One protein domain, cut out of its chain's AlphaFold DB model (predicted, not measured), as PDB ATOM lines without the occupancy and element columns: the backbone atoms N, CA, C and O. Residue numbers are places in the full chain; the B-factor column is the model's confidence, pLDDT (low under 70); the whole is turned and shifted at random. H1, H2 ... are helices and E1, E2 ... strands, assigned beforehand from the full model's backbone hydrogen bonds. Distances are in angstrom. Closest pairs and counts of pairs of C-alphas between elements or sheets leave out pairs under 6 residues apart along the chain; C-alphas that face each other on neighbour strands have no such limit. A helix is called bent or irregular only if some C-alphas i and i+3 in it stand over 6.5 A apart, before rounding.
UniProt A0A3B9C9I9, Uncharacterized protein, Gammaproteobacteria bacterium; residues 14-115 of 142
ATOM      1  N   GLU A  14      50.658  61.803  53.552       86.69
ATOM      2  CA  GLU A  14      50.575  61.026  54.791       86.69
ATOM      3  C   GLU A  14      51.737  60.039  54.910       86.69
ATOM      4  O   GLU A  14      52.270  59.830  56.000       86.69
ATOM      5  N   GLN A  15      52.152  59.443  53.787       85.50
ATOM      6  CA  GLN A  15      53.289  58.529  53.737       85.50
ATOM      7  C   GLN A  15      54.174  58.834  52.533       85.50
ATOM      8  O   GLN A  15      53.696  59.165  51.448       85.50
ATOM      9  N   ALA A  16      55.479  58.687  52.737       88.38
ATOM     10  CA  ALA A  16      56.489  58.820  51.704       88.38
ATOM     11  C   ALA A  16      57.501  57.680  51.837       88.38
ATOM     12  O   ALA A  16      58.025  57.433  52.925       88.38
ATOM     13  N   SER A  17      57.792  56.997  50.736       90.12
ATOM     14  CA  SER A  17      58.849  55.993  50.665       90.12
ATOM     15  C   SER A  17      59.616  56.124  49.359       90.12
ATOM     16  O   SER A  17      59.084  56.558  48.339       90.12
ATOM     17  N   THR A  18      60.915  55.847  49.420       91.75
ATOM     18  CA  THR A  18      61.810  56.004  48.277       91.75
ATOM     19  C   THR A  18      63.155  55.345  48.565       91.75
ATOM     20  O   THR A  18      63.657  55.416  49.690       91.75
ATOM     21  N   SER A  19      63.759  54.745  47.548       91.69
ATOM     22  CA  SER A  19      65.145  54.298  47.559       91.69
ATOM     23  C   SER A  19      66.004  55.285  46.780       91.69
ATOM     24  O   SER A  19      65.621  55.779  45.717       91.69
ATOM     25  N   ILE A  20      67.211  55.545  47.281       94.38
ATOM     26  CA  ILE A  20      68.187  56.407  46.616       94.38
ATOM     27  C   ILE A  20      69.479  55.628  46.404       94.38
ATOM     28  O   ILE A  20      70.058  55.092  47.346       94.38
ATOM     29  N   ARG A  21      69.957  55.598  45.159       95.81
ATOM     30  CA  ARG A  21      71.272  55.057  44.802       95.81
ATOM     31  C   ARG A  21      72.110  56.153  44.171       95.81
ATOM     32  O   ARG A  21      71.664  56.795  43.230       95.81
ATOM     33  N   ILE A  22      73.335  56.334  44.648       95.62
ATOM     34  CA  ILE A  22      74.270  57.314  44.091       95.62
ATOM     35  C   ILE A  22      75.407  56.560  43.412       95.62
ATOM     36  O   ILE A  22      76.036  55.703  44.025       95.62
ATOM     37  N   ASP A  23      75.659  56.871  42.146       94.19
ATOM     38  CA  ASP A  23      76.692  56.227  41.340       94.19
ATOM     39  C   ASP A  23      77.342  57.257  40.418       94.19
ATOM     40  O   ASP A  23      76.669  57.883  39.602       94.19
ATOM     41  N   ARG A  24      78.654  57.471  40.588       93.19
ATOM     42  CA  ARG A  24      79.470  58.389  39.768       93.19
ATOM     43  C   ARG A  24      78.832  59.774  39.556       93.19
ATOM     44  O   ARG A  24      78.837  60.307  38.452       93.19
ATOM     45  N   GLY A  25      78.275  60.360  40.618       92.38
ATOM     46  CA  GLY A  25      77.643  61.685  40.560       92.38
ATOM     47  C   GLY A  25      76.234  61.699  39.955       92.38
ATOM     48  O   GLY A  25      75.689  62.777  39.725       92.38
ATOM     49  N   VAL A  26      75.629  60.533  39.717       95.81
ATOM     50  CA  VAL A  26      74.222  60.386  39.334       95.81
ATOM     51  C   VAL A  26      73.437  59.815  40.509       95.81
ATOM     52  O   VAL A  26      73.748  58.745  41.032       95.81
ATOM     53  N   ILE A  27      72.416  60.548  40.934       96.19
ATOM     54  CA  ILE A  27      71.432  60.126  41.923       96.19
ATOM     55  C   ILE A  27      70.309  59.432  41.161       96.19
ATOM     56  O   ILE A  27      69.687  60.016  40.280       96.19
ATOM     57  N   HIS A  28      70.047  58.181  41.496       96.69
ATOM     58  CA  HIS A  28      68.961  57.387  40.956       96.69
ATOM     59  C   HIS A  28      67.907  57.194  42.028       96.69
ATOM     60  O   HIS A  28      68.223  56.841  43.166       96.69
ATOM     61  N   ASN A  29      66.659  57.355  41.628       95.69
ATOM     62  CA  ASN A  29      65.521  57.057  42.461       95.69
ATOM     63  C   ASN A  29      64.554  56.180  41.656       95.69
ATOM     64  O   ASN A  29      63.905  56.687  40.744       95.69
ATOM     65  N   PRO A  30      64.517  54.864  41.911       94.31
ATOM     66  CA  PRO A  30      63.754  53.937  41.089       94.31
ATOM     67  C   PRO A  30      62.274  53.812  41.484       94.31
ATOM     68  O   PRO A  30      61.515  53.222  40.718       94.31
ATOM     69  N   ASP A  31      61.885  54.303  42.660       93.06
ATOM     70  CA  ASP A  31      60.681  53.853  43.370       93.06
ATOM     71  C   ASP A  31      60.109  54.896  44.355       93.06
ATOM     72  O   ASP A  31      59.640  54.534  45.435       93.06
ATOM     73  N   LEU A  32      60.129  56.191  44.012       93.56
ATOM     74  CA  LEU A  32      59.406  57.190  44.809       93.56
ATOM     75  C   LEU A  32      57.931  56.819  44.896       93.56
ATOM     76  O   LEU A  32      57.283  56.552  43.884       93.56
ATOM     77  N   ARG A  33      57.396  56.893  46.107       91.38
ATOM     78  CA  ARG A  33      55.988  56.690  46.397       91.38
ATOM     79  C   ARG A  33      55.547  57.693  47.446       91.38
ATOM     80  O   ARG A  33      56.147  57.780  48.514       91.38
ATOM     81  N   LEU A  34      54.487  58.425  47.145       90.94
ATOM     82  CA  LEU A  34      53.799  59.300  48.083       90.94
ATOM     83  C   LEU A  34      52.329  58.901  48.104       90.94
ATOM     84  O   LEU A  34      51.737  58.669  47.051       90.94
ATOM     85  N   THR A  35      51.729  58.841  49.280       88.25
ATOM     86  CA  THR A  35      50.289  58.616  49.426       88.25
ATOM     87  C   THR A  35      49.700  59.658  50.355       88.25
ATOM     88  O   THR A  35      50.356  60.150  51.278       88.25
ATOM     89  N   GLY A  36      48.452  60.016  50.095       85.25
ATOM     90  CA  GLY A  36      47.658  60.860  50.968       85.25
ATOM     91  C   GLY A  36      46.181  60.613  50.725       85.25
ATOM     92  O   GLY A  36      45.793  59.778  49.907       85.25
ATOM     93  N   ARG A  37      45.332  61.346  51.438       83.56
ATOM     94  CA  ARG A  37      43.887  61.191  51.294       83.56
ATOM     95  C   ARG A  37      43.429  61.549  49.877       83.56
ATOM     96  O   ARG A  37      43.470  62.715  49.488       83.56
ATOM     97  N   GLY A  38      42.939  60.553  49.145       81.12
ATOM     98  CA  GLY A  38      42.361  60.733  47.817       81.12
ATOM     99  C   GLY A  38      43.378  60.824  46.679       81.12
ATOM    100  O   GLY A  38      42.993  61.158  45.560       81.12
ATOM    101  N   PHE A  39      44.668  60.579  46.928       85.19
ATOM    102  CA  PHE A  39      45.675  60.593  45.870       85.19
ATOM    103  C   PHE A  39      46.887  59.724  46.202       85.19
ATOM    104  O   PHE A  39      47.255  59.507  47.359       85.19
ATOM    105  N   TRP A  40      47.585  59.310  45.153       88.81
ATOM    106  CA  TRP A  40      48.914  58.730  45.273       88.81
ATOM    107  C   TRP A  40      49.807  59.198  44.129       88.81
ATOM    108  O   TRP A  40      49.342  59.576  43.055       88.81
ATOM    109  N   ILE A  41      51.111  59.216  44.386       91.56
ATOM    110  CA  ILE A  41      52.140  59.604  43.429       91.56
ATOM    111  C   ILE A  41      53.184  58.503  43.393       91.56
ATOM    112  O   ILE A  41      53.725  58.125  44.430       91.56
ATOM    113  N   GLU A  42      53.503  58.024  42.199       92.94
ATOM    114  CA  GLU A  42      54.656  57.162  41.962       92.94
ATOM    115  C   GLU A  42      55.660  57.873  41.070       92.94
ATOM    116  O   GLU A  42      55.293  58.628  40.173       92.94
ATOM    117  N   GLY A  43      56.943  57.658  41.317       93.81
ATOM    118  CA  GLY A  43      57.993  58.353  40.601       93.81
ATOM    119  C   GLY A  43      59.223  57.494  40.408       93.81
ATOM    120  O   GLY A  43      59.579  56.673  41.253       93.81
ATOM    121  N   LYS A  44      59.888  57.695  39.277       95.88
ATOM    122  CA  LYS A  44      61.208  57.125  39.036       95.88
ATOM    123  C   LYS A  44      62.015  58.008  38.111       95.88
ATOM    124  O   LYS A  44      61.488  58.575  37.154       95.88
ATOM    125  N   GLY A  45      63.312  58.073  38.348       96.25
ATOM    126  CA  GLY A  45      64.192  58.860  37.511       96.25
ATOM    127  C   GLY A  45      65.607  58.962  38.029       96.25
ATOM    128  O   GLY A  45      66.071  58.182  38.868       96.25
ATOM    129  N   SER A  46      66.302  59.950  37.487       96.75
ATOM    130  CA  SER A  46      67.678  60.241  37.828       96.75
ATOM    131  C   SER A  46      67.981  61.729  37.781       96.75
ATOM    132  O   SER A  46      67.315  62.516  37.107       96.75
ATOM    133  N   LEU A  47      69.014  62.092  38.522       96.06
ATOM    134  CA  LEU A  47      69.542  63.433  38.647       96.06
ATOM    135  C   LEU A  47      71.063  63.344  38.538       96.06
ATOM    136  O   LEU A  47      71.717  62.756  39.398       96.06
ATOM    137  N   SER A  48      71.642  63.919  37.492       94.94
ATOM    138  CA  SER A  48      73.090  64.052  37.380       94.94
ATOM    139  C   SER A  48      73.542  65.342  38.045       94.94
ATOM    140  O   SER A  48      73.206  66.436  37.595       94.94
ATOM    141  N   VAL A  49      74.339  65.215  39.103       90.81
ATOM    142  CA  VAL A  49      74.883  66.352  39.854       90.81
ATOM    143  C   VAL A  49      75.952  67.074  39.035       90.81
ATOM    144  O   VAL A  49      76.010  68.298  39.041       90.81
ATOM    145  N   SER A  50      76.768  66.330  38.282       88.12
ATOM    146  CA  SER A  50      77.888  66.884  37.510       88.12
ATOM    147  C   SER A  50      77.448  67.809  36.377       88.12
ATOM    148  O   SER A  50      78.111  68.806  36.118       88.12
ATOM    149  N   VAL A  51      76.343  67.479  35.704       90.38
ATOM    150  CA  VAL A  51      75.776  68.293  34.612       90.38
ATOM    151  C   VAL A  51      74.517  69.054  35.031       90.38
ATOM    152  O   VAL A  51      73.954  69.780  34.220       90.38
ATOM    153  N   GLY A  52      74.083  68.917  36.289       93.12
ATOM    154  CA  GLY A  52      72.894  69.588  36.814       93.12
ATOM    155  C   GLY A  52      71.630  69.249  36.028       93.12
ATOM    156  O   GLY A  52      70.828  70.139  35.773       93.12
ATOM    157  N   ALA A  53      71.471  67.990  35.614       95.88
ATOM    158  CA  ALA A  53      70.392  67.551  34.734       95.88
ATOM    159  C   ALA A  53      69.458  66.562  35.434       95.88
ATOM    160  O   ALA A  53      69.923  65.632  36.092       95.88
ATOM    161  N   VAL A  54      68.152  66.736  35.255       96.69
ATOM    162  CA  VAL A  54      67.103  65.843  35.750       96.69
ATOM    163  C   VAL A  54      66.426  65.138  34.577       96.69
ATOM    164  O   VAL A  54      66.192  65.740  33.531       96.69
ATOM    165  N   ASP A  55      66.116  63.859  34.756       96.75
ATOM    166  CA  ASP A  55      65.164  63.112  33.933       96.75
ATOM    167  C   ASP A  55      64.345  62.228  34.867       96.75
ATOM    168  O   ASP A  55      64.857  61.281  35.472       96.75
ATOM    169  N   TYR A  56      63.087  62.600  35.057       96.50
ATOM    170  CA  TYR A  56      62.232  62.030  36.074       96.50
ATOM    171  C   TYR A  56      60.813  61.869  35.552       96.50
ATOM    172  O   TYR A  56      60.260  62.770  34.929       96.50
ATOM    173  N   ARG A  57      60.206  60.718  35.817       95.81
ATOM    174  CA  ARG A  57      58.817  60.431  35.465       95.81
ATOM    175  C   ARG A  57      57.998  60.330  36.732       95.81
ATOM    176  O   ARG A  57      58.416  59.670  37.679       95.81
ATOM    177  N   ILE A  58      56.848  60.984  36.727       94.62
ATOM    178  CA  ILE A  58      55.898  61.016  37.830       94.62
ATOM    179  C   ILE A  58      54.560  60.525  37.309       94.62
ATOM    180  O   ILE A  58      54.132  60.903  36.227       94.62
ATOM    181  N   LEU A  59      53.886  59.710  38.096       92.12
ATOM    182  CA  LEU A  59      52.521  59.295  37.885       92.12
ATOM    183  C   LEU A  59      51.703  59.802  39.061       92.12
ATOM    184  O   LEU A  59      51.891  59.333  40.177       92.12
ATOM    185  N   LEU A  60      50.829  60.773  38.819       90.31
ATOM    186  CA  LEU A  60      49.847  61.212  39.802       90.31
ATOM    187  C   LEU A  60      48.550  60.465  39.541       90.31
ATOM    188  O   LEU A  60      48.064  60.480  38.415       90.31
ATOM    189  N   ALA A  61      47.962  59.881  40.572       86.81
ATOM    190  CA  ALA A  61      46.609  59.372  40.511       86.81
ATOM    191  C   ALA A  61      45.727  60.064  41.543       86.81
ATOM    192  O   ALA A  61      46.152  60.323  42.670       86.81
ATOM    193  N   LEU A  62      44.497  60.348  41.137       82.00
ATOM    194  CA  LEU A  62      43.475  60.997  41.939       82.00
ATOM    195  C   LEU A  62      42.299  60.039  42.092       82.00
ATOM    196  O   LEU A  62      41.812  59.471  41.115       82.00
ATOM    197  N   GLU A  63      41.847  59.872  43.325       76.75
ATOM    198  CA  GLU A  63      40.643  59.119  43.648       76.75
ATOM    199  C   GLU A  63      39.394  59.978  43.376       76.75
ATOM    200  O   GLU A  63      39.477  61.200  43.211       76.75
ATOM    201  N   ASP A  64      38.236  59.321  43.276       66.44
ATOM    202  CA  ASP A  64      37.027  59.817  42.599       66.44
ATOM    203  C   ASP A  64      36.584  61.241  42.988       66.44
ATOM    204  O   ASP A  64      36.197  62.026  42.116       66.44
ATOM    205  N   ASP A  65      36.713  61.624  44.260       60.91
ATOM    206  CA  ASP A  65      36.305  62.949  44.746       60.91
ATOM    207  C   ASP A  65      37.134  64.095  44.129       60.91
ATOM    208  O   ASP A  65      36.606  65.175  43.850       60.91
ATOM    209  N   LEU A  66      38.427  63.863  43.866       61.72
ATOM    210  CA  LEU A  66      39.361  64.863  43.324       61.72
ATOM    211  C   LEU A  66      39.419  64.865  41.788       61.72
ATOM    212  O   LEU A  66      39.884  65.833  41.184       61.72
ATOM    213  N   ASN A  67      38.927  63.804  41.149       60.81
ATOM    214  CA  ASN A  67      38.958  63.625  39.699       60.81
ATOM    215  C   ASN A  67      37.805  64.353  38.964       60.81
ATOM    216  O   ASN A  67      37.896  64.684  37.778       60.81
ATOM    217  N   SER A  68      36.713  64.662  39.669       58.59
ATOM    218  CA  SER A  68      35.527  65.326  39.099       58.59
ATOM    219  C   SER A  68      35.839  66.670  38.412       58.59
ATOM    220  O   SER A  68      35.270  66.978  37.363       58.59
ATOM    221  N   GLY A  69      36.800  67.439  38.938       57.31
ATOM    222  CA  GLY A  69      37.259  68.710  38.361       57.31
ATOM    223  C   GLY A  69      38.198  68.579  37.154       57.31
ATOM    224  O   GLY A  69      38.504  69.582  36.512       57.31
ATOM    225  N   LEU A  70      38.652  67.364  36.831       58.94
ATOM    226  CA  LEU A  70      39.645  67.078  35.786       58.94
ATOM    227  C   LEU A  70      39.076  66.217  34.649       58.94
ATOM    228  O   LEU A  70      39.818  65.618  33.874       58.94
ATOM    229  N   GLY A  71      37.747  66.163  34.532       57.03
ATOM    230  CA  GLY A  71      37.073  65.437  33.457       57.03
ATOM    231  C   GLY A  71      37.138  63.917  33.604       57.03
ATOM    232  O   GLY A  71      37.009  63.210  32.606       57.03
ATOM    233  N   GLY A  72      37.342  63.405  34.823       60.06
ATOM    234  CA  GLY A  72      37.349  61.967  35.073       60.06
ATOM    235  C   GLY A  72      38.642  61.263  34.655       60.06
ATOM    236  O   GLY A  72      38.624  60.044  34.536       60.06
ATOM    237  N   VAL A  73      39.751  61.985  34.448       61.53
ATOM    238  CA  VAL A  73      41.093  61.416  34.235       61.53
ATOM    239  C   VAL A  73      41.719  61.004  35.579       61.53
ATOM    240  O   VAL A  73      42.271  61.851  36.282       61.53
ATOM    241  N   PRO A  74      41.689  59.707  35.949       74.00
ATOM    242  CA  PRO A  74      42.136  59.276  37.272       74.00
ATOM    243  C   PRO A  74      43.655  59.323  37.416       74.00
ATOM    244  O   PRO A  74      44.153  59.276  38.533       74.00
ATOM    245  N   VAL A  75      44.396  59.373  36.304       83.75
ATOM    246  CA  VAL A  75      45.852  59.236  36.282       83.75
ATOM    247  C   VAL A  75      46.483  60.202  35.292       83.75
ATOM    248  O   VAL A  75      46.102  60.254  34.125       83.75
ATOM    249  N   ILE A  76      47.483  60.943  35.763       88.12
ATOM    250  CA  ILE A  76      48.170  61.998  35.031       88.12
ATOM    251  C   ILE A  76      49.682  61.731  35.092       88.12
ATOM    252  O   ILE A  76      50.317  61.966  36.126       88.12
ATOM    253  N   PRO A  77      50.272  61.203  34.008       92.38
ATOM    254  CA  PRO A  77      51.705  60.980  33.923       92.38
ATOM    255  C   PRO A  77      52.432  62.245  33.454       92.38
ATOM    256  O   PRO A  77      52.090  62.852  32.440       92.38
ATOM    257  N   PHE A  78      53.481  62.619  34.171       94.25
ATOM    258  CA  PHE A  78      54.345  63.749  33.868       94.25
ATOM    259  C   PHE A  78      55.784  63.291  33.660       94.25
ATOM    260  O   PHE A  78      56.272  62.373  34.321       94.25
ATOM    261  N   GLN A  79      56.497  64.005  32.800       96.44
ATOM    262  CA  GLN A  79      57.938  63.913  32.665       96.44
ATOM    263  C   GLN A  79      58.575  65.261  33.001       96.44
ATOM    264  O   GLN A  79      58.174  66.304  32.480       96.44
ATOM    265  N   ILE A  80      59.587  65.219  33.860       96.25
ATOM    266  CA  ILE A  80      60.433  66.334  34.262       96.25
ATOM    267  C   ILE A  80      61.806  66.102  33.643       96.25
ATOM    268  O   ILE A  80      62.464  65.114  33.955       96.25
ATOM    269  N   THR A  81      62.239  66.998  32.763       96.69
ATOM    270  CA  THR A  81      63.544  66.911  32.090       96.69
ATOM    271  C   THR A  81      64.266  68.249  32.095       96.69
ATOM    272  O   THR A  81      63.645  69.290  32.287       96.69
ATOM    273  N   GLY A  82      65.570  68.247  31.827       94.69
ATOM    274  CA  GLY A  82      66.346  69.471  31.620       94.69
ATOM    275  C   GLY A  82      67.230  69.817  32.809       94.69
ATOM    276  O   GLY A  82      67.657  68.931  33.544       94.69
ATOM    277  N   SER A  83      67.558  71.099  32.968       94.38
ATOM    278  CA  SER A  83      68.425  71.554  34.057       94.38
ATOM    279  C   SER A  83      67.664  71.583  35.379       94.38
ATOM    280  O   SER A  83      66.487  71.917  35.414       94.38
ATOM    281  N   VAL A  84      68.337  71.312  36.493       89.25
ATOM    282  CA  VAL A  84      67.754  71.444  37.840       89.25
ATOM    283  C   VAL A  84      67.313  72.879  38.127       89.25
ATOM    284  O   VAL A  84      66.334  73.087  38.836       89.25
ATOM    285  N   GLY A  85      68.029  73.865  37.579       90.88
ATOM    286  CA  GLY A  85      67.688  75.281  37.743       90.88
ATOM    287  C   GLY A  85      66.537  75.755  36.853       90.88
ATOM    288  O   GLY A  85      65.961  76.801  37.133       90.88
ATOM    289  N   ASP A  86      66.207  75.000  35.804       93.69
ATOM    290  CA  ASP A  86      65.122  75.304  34.868       93.69
ATOM    291  C   ASP A  86      64.519  73.995  34.320       93.69
ATOM    292  O   ASP A  86      64.797  73.588  33.183       93.69
ATOM    293  N   PRO A  87      63.783  73.247  35.162       93.81
ATOM    294  CA  PRO A  87      63.232  71.966  34.766       93.81
ATOM    295  C   PRO A  87      62.010  72.169  33.871       93.81
ATOM    296  O   PRO A  87      61.089  72.928  34.179       93.81
ATOM    297  N   LYS A  88      61.946  71.409  32.782       96.06
ATOM    298  CA  LYS A  88      60.790  71.352  31.896       96.06
ATOM    299  C   LYS A  88      59.853  70.235  32.340       96.06
ATOM    300  O   LYS A  88      60.220  69.062  32.301       96.06
ATOM    301  N   ILE A  89      58.628  70.604  32.700       94.44
ATOM    302  CA  ILE A  89      57.554  69.666  33.042       94.44
ATOM    303  C   ILE A  89      56.647  69.501  31.824       94.44
ATOM    304  O   ILE A  89      56.179  70.477  31.241       94.44
ATOM    305  N   THR A  90      56.407  68.257  31.429       94.50
ATOM    306  CA  THR A  90      55.559  67.904  30.288       94.50
ATOM    307  C   THR A  90      54.613  66.776  30.657       94.50
ATOM    308  O   THR A  90      54.941  65.943  31.496       94.50
ATOM    309  N   LEU A  91      53.435  66.756  30.040       91.94
ATOM    310  CA  LEU A  91      52.527  65.618  30.120       91.94
ATOM    311  C   LEU A  91      53.077  64.487  29.244       91.94
ATOM    312  O   LEU A  91      53.361  64.710  28.064       91.94
ATOM    313  N   ASP A  92      53.199  63.285  29.799       91.56
ATOM    314  CA  ASP A  92      53.564  62.096  29.030       91.56
ATOM    315  C   ASP A  92      52.310  61.566  28.320       91.56
ATOM    316  O   ASP A  92      51.571  60.720  28.821       91.56
ATOM    317  N   VAL A  93      52.019  62.137  27.150       90.81
ATOM    318  CA  VAL A  93      50.812  61.814  26.374       90.81
ATOM    319  C   VAL A  93      50.780  60.342  25.981       90.81
ATOM    320  O   VAL A  93      49.710  59.738  25.976       90.81
ATOM    321  N   GLN A  94      51.939  59.757  25.666       88.31
ATOM    322  CA  GLN A  94      52.021  58.343  25.314       88.31
ATOM    323  C   GLN A  94      51.530  57.491  26.480       88.31
ATOM    324  O   GLN A  94      50.713  56.587  26.288       88.31
ATOM    325  N   GLU A  95      51.976  57.821  27.687       87.88
ATOM    326  CA  GLU A  95      51.614  57.042  28.854       87.88
ATOM    327  C   GLU A  95      50.187  57.297  29.331       87.88
ATOM    328  O   GLU A  95      49.493  56.369  29.748       87.88
ATOM    329  N   LEU A  96      49.692  58.522  29.160       87.81
ATOM    330  CA  LEU A  96      48.290  58.846  29.406       87.81
ATOM    331  C   LEU A  96      47.365  58.023  28.498       87.81
ATOM    332  O   LEU A  96      46.367  57.470  28.961       87.81
ATOM    333  N   VAL A  97      47.709  57.911  27.211       87.75
ATOM    334  CA  VAL A  97      46.949  57.108  26.244       87.75
ATOM    335  C   VAL A  97      46.983  55.628  26.619       87.75
ATOM    336  O   VAL A  97      45.931  54.989  26.590       87.75
ATOM    337  N   ARG A  98      48.143  55.087  27.024       86.81
ATOM    338  CA  ARG A  98      48.241  53.695  27.498       86.81
ATOM    339  C   ARG A  98      47.279  53.440  28.658       86.81
ATOM    340  O   ARG A  98      46.480  52.512  28.576       86.81
ATOM    341  N   TYR A  99      47.306  54.286  29.690       82.88
ATOM    342  CA  TYR A  99      46.416  54.137  30.846       82.88
ATOM    343  C   TYR A  99      44.943  54.241  30.473       82.88
ATOM    344  O   TYR A  99      44.133  53.461  30.968       82.88
ATOM    345  N   LYS A 100      44.590  55.169  29.577       82.00
ATOM    346  CA  LYS A 100      43.209  55.294  29.113       82.00
ATOM    347  C   LYS A 100      42.755  54.017  28.404       82.00
ATOM    348  O   LYS A 100      41.680  53.522  28.709       82.00
ATOM    349  N   ILE A 101      43.576  53.451  27.518       84.62
ATOM    350  CA  ILE A 101      43.265  52.185  26.835       84.62
ATOM    351  C   ILE A 101      43.107  51.040  27.845       84.62
ATOM    352  O   ILE A 101      42.126  50.304  27.781       84.62
ATOM    353  N   GLU A 102      44.034  50.890  28.792       83.31
ATOM    354  CA  GLU A 102      43.971  49.838  29.818       83.31
ATOM    355  C   GLU A 102      42.718  49.952  30.690       83.31
ATOM    356  O   GLU A 102      42.069  48.942  30.975       83.31
ATOM    357  N   GLN A 103      42.341  51.172  31.070       80.06
ATOM    358  CA  GLN A 103      41.124  51.432  31.829       80.06
ATOM    359  C   GLN A 103      39.869  51.058  31.029       80.06
ATOM    360  O   GLN A 103      38.983  50.409  31.577       80.06
ATOM    361  N   GLU A 104      39.790  51.413  29.743       82.38
ATOM    362  CA  GLU A 104      38.644  51.052  28.891       82.38
ATOM    363  C   GLU A 104      38.554  49.534  28.651       82.38
ATOM    364  O   GLU A 104      37.460  48.982  28.572       82.38
ATOM    365  N   LEU A 105      39.693  48.836  28.563       84.00
ATOM    366  CA  LEU A 105      39.726  47.385  28.343       84.00
ATOM    367  C   LEU A 105      39.398  46.576  29.601       84.00
ATOM    368  O   LEU A 105      38.753  45.533  29.511       84.00
ATOM    369  N   THR A 106      39.882  47.011  30.765       81.50
ATOM    370  CA  THR A 106      39.744  46.259  32.024       81.50
ATOM    371  C   THR A 106      38.582  46.740  32.885       81.50
ATOM    372  O   THR A 106      38.125  46.004  33.758       81.50
ATOM    373  N   GLY A 107      38.119  47.975  32.683       74.00
ATOM    374  CA  GLY A 107      37.203  48.665  33.590       74.00
ATOM    375  C   GLY A 107      37.825  49.008  34.950       74.00
ATOM    376  O   GLY A 107      37.111  49.447  35.849       74.00
ATOM    377  N   VAL A 108      39.133  48.792  35.134       68.94
ATOM    378  CA  VAL A 108      39.825  48.970  36.414       68.94
ATOM    379  C   VAL A 108      40.669  50.238  36.371       68.94
ATOM    380  O   VAL A 108      41.540  50.394  35.517       68.94
ATOM    381  N   SER A 109      40.434  51.143  37.323       68.06
ATOM    382  CA  SER A 109      41.306  52.300  37.531       68.06
ATOM    383  C   SER A 109      42.697  51.851  37.992       68.06
ATOM    384  O   SER A 109      42.790  50.922  38.805       68.06
ATOM    385  N   PRO A 110      43.779  52.507  37.535       67.25
ATOM    386  CA  PRO A 110      45.127  52.165  37.965       67.25
ATOM    387  C   PRO A 110      45.242  52.262  39.486       67.25
ATOM    388  O   PRO A 110      44.797  53.229  40.105       67.25
ATOM    389  N   ARG A 111      45.829  51.233  40.088       65.38
ATOM    390  CA  ARG A 111      46.118  51.170  41.520       65.38
ATOM    391  C   ARG A 111      47.619  51.366  41.729       65.38
ATOM    392  O   ARG A 111      48.379  51.070  40.804       65.38
ATOM    393  N   PRO A 112      48.055  51.810  42.919       62.62
ATOM    394  CA  PRO A 112      49.474  51.864  43.230       62.62
ATOM    395  C   PRO A 112      50.109  50.490  42.982       62.62
ATOM    396  O   PRO A 112      49.538  49.461  43.349       62.62
ATOM    397  N   SER A 113      51.296  50.473  42.378       62.72
ATOM    398  CA  SER A 113      52.036  49.256  42.014       62.72
ATOM    399  C   SER A 113      52.402  48.385  43.225       62.72
ATOM    400  O   SER A 113      52.615  47.181  43.088       62.72
ATOM    401  N   SER A 114      52.385  48.957  44.428       50.84
ATOM    402  CA  SER A 114      52.191  48.222  45.670       50.84
ATOM    403  C   SER A 114      51.242  49.005  46.572       50.84
ATOM    404  O   SER A 114      51.525  50.116  47.025       50.84
ATOM    405  N   VAL A 115      50.088  48.419  46.875       49.16
ATOM    406  CA  VAL A 115      49.424  48.764  48.127       49.16
ATOM    407  C   VAL A 115      50.379  48.238  49.193       49.16
ATOM    408  O   VAL A 115      50.428  47.033  49.425       49.16
TER     409      VAL A 115
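What this domain is: This is residues 14 to 115 of the 142 residues of an uncharacterized protein of Gammaproteobacteria bacterium (UniProt A0A3B9C9I9). A long, twisted sheet has the strands E3, E4, E5 and E6 side by side, with short E1 and E2 along the free side of E3 and short E7 along E6. Helix H2 covers part of one face over E6, while little H1 sits at one end of the sheet, between the end of E5 and the start of E6. The printed part has 102 residues with seven named strands and two named helices: along the chain the strands E1 to E5 come first, then H1, then the strands E6 and E7, then H2; the sheet is branched, its neighbour pairs E1 and E3, E2 and E3, E3 and E4, E4 and E5, E5 and E6, and E6 and E7 are antiparallel, and the class is mixed, helices and strands. It is only just compact, close to loose, with a radius of gyration of the C-alphas of 15.0 A, and elongated, spanning 44 by 26 by 23 A.

How they stand to each other: E1, residues 14 to 17, and E2, residues 21 to 23, lie on one side of E3, residues 26 to 36, and E4, residues 39 to 48, lies on the other side. N 17 and O 33 of E1 and E3 are 2.9 A apart, within hydrogen-bond range, as are N 21 and O 28 of E2 and E3, also at 2.9 A. E3 bends by 55 degrees at residue 30. E2, E3, E4 and E5, residues 53 to 62, form a meander, each strand the antiparallel neighbour of the one before; N 34 and O 41 are 2.8 A apart, and N 44 and O 57 are 2.9 A apart. H1, residues 64 to 70, only grazes the sheet. It is irregular, but only just: C-alphas 66 and 69 are 6.6 A apart. E6, residues 75 to 83, is antiparallel to E5, with N 58 and O 78 at 2.8 A. E6 and E7, residues 86 to 91, are a hairpin, with N 81 and O 88 at 2.9 A. H2, residues 93 to 106, is on the sheet over E6 and runs along the strands, at 18 degrees to E6 on the local plane; their closest C-alphas, those of Pro 77 and Leu 96, are 6.1 A apart. H1 and H2 are apart. In H2 every O i to N i+4 pair is within hydrogen-bond range; in H1 0 of 3 are, and 2 of 4 O i to N i+3 pairs.

Where its parts are: E1 begins at C-alpha 14 (50.575, 61.026, 54.791). E3 measures 29.0 A from first to last C-alpha, E4 28.9 A, E5 28.6 A and E6 25.8 A. H2 measures 19.9 A and ends at C-alpha 106 (39.744, 46.259, 32.024).

The domain as a whole: The C-alphas farthest apart, those of Ser 50 and Gly 107, are 44.8 A apart. The printed part has no cut, and its links between named elements are tight. The mean pLDDT of the printed part is 85.2; residues 64 to 73 and 108 to 115 are under 70.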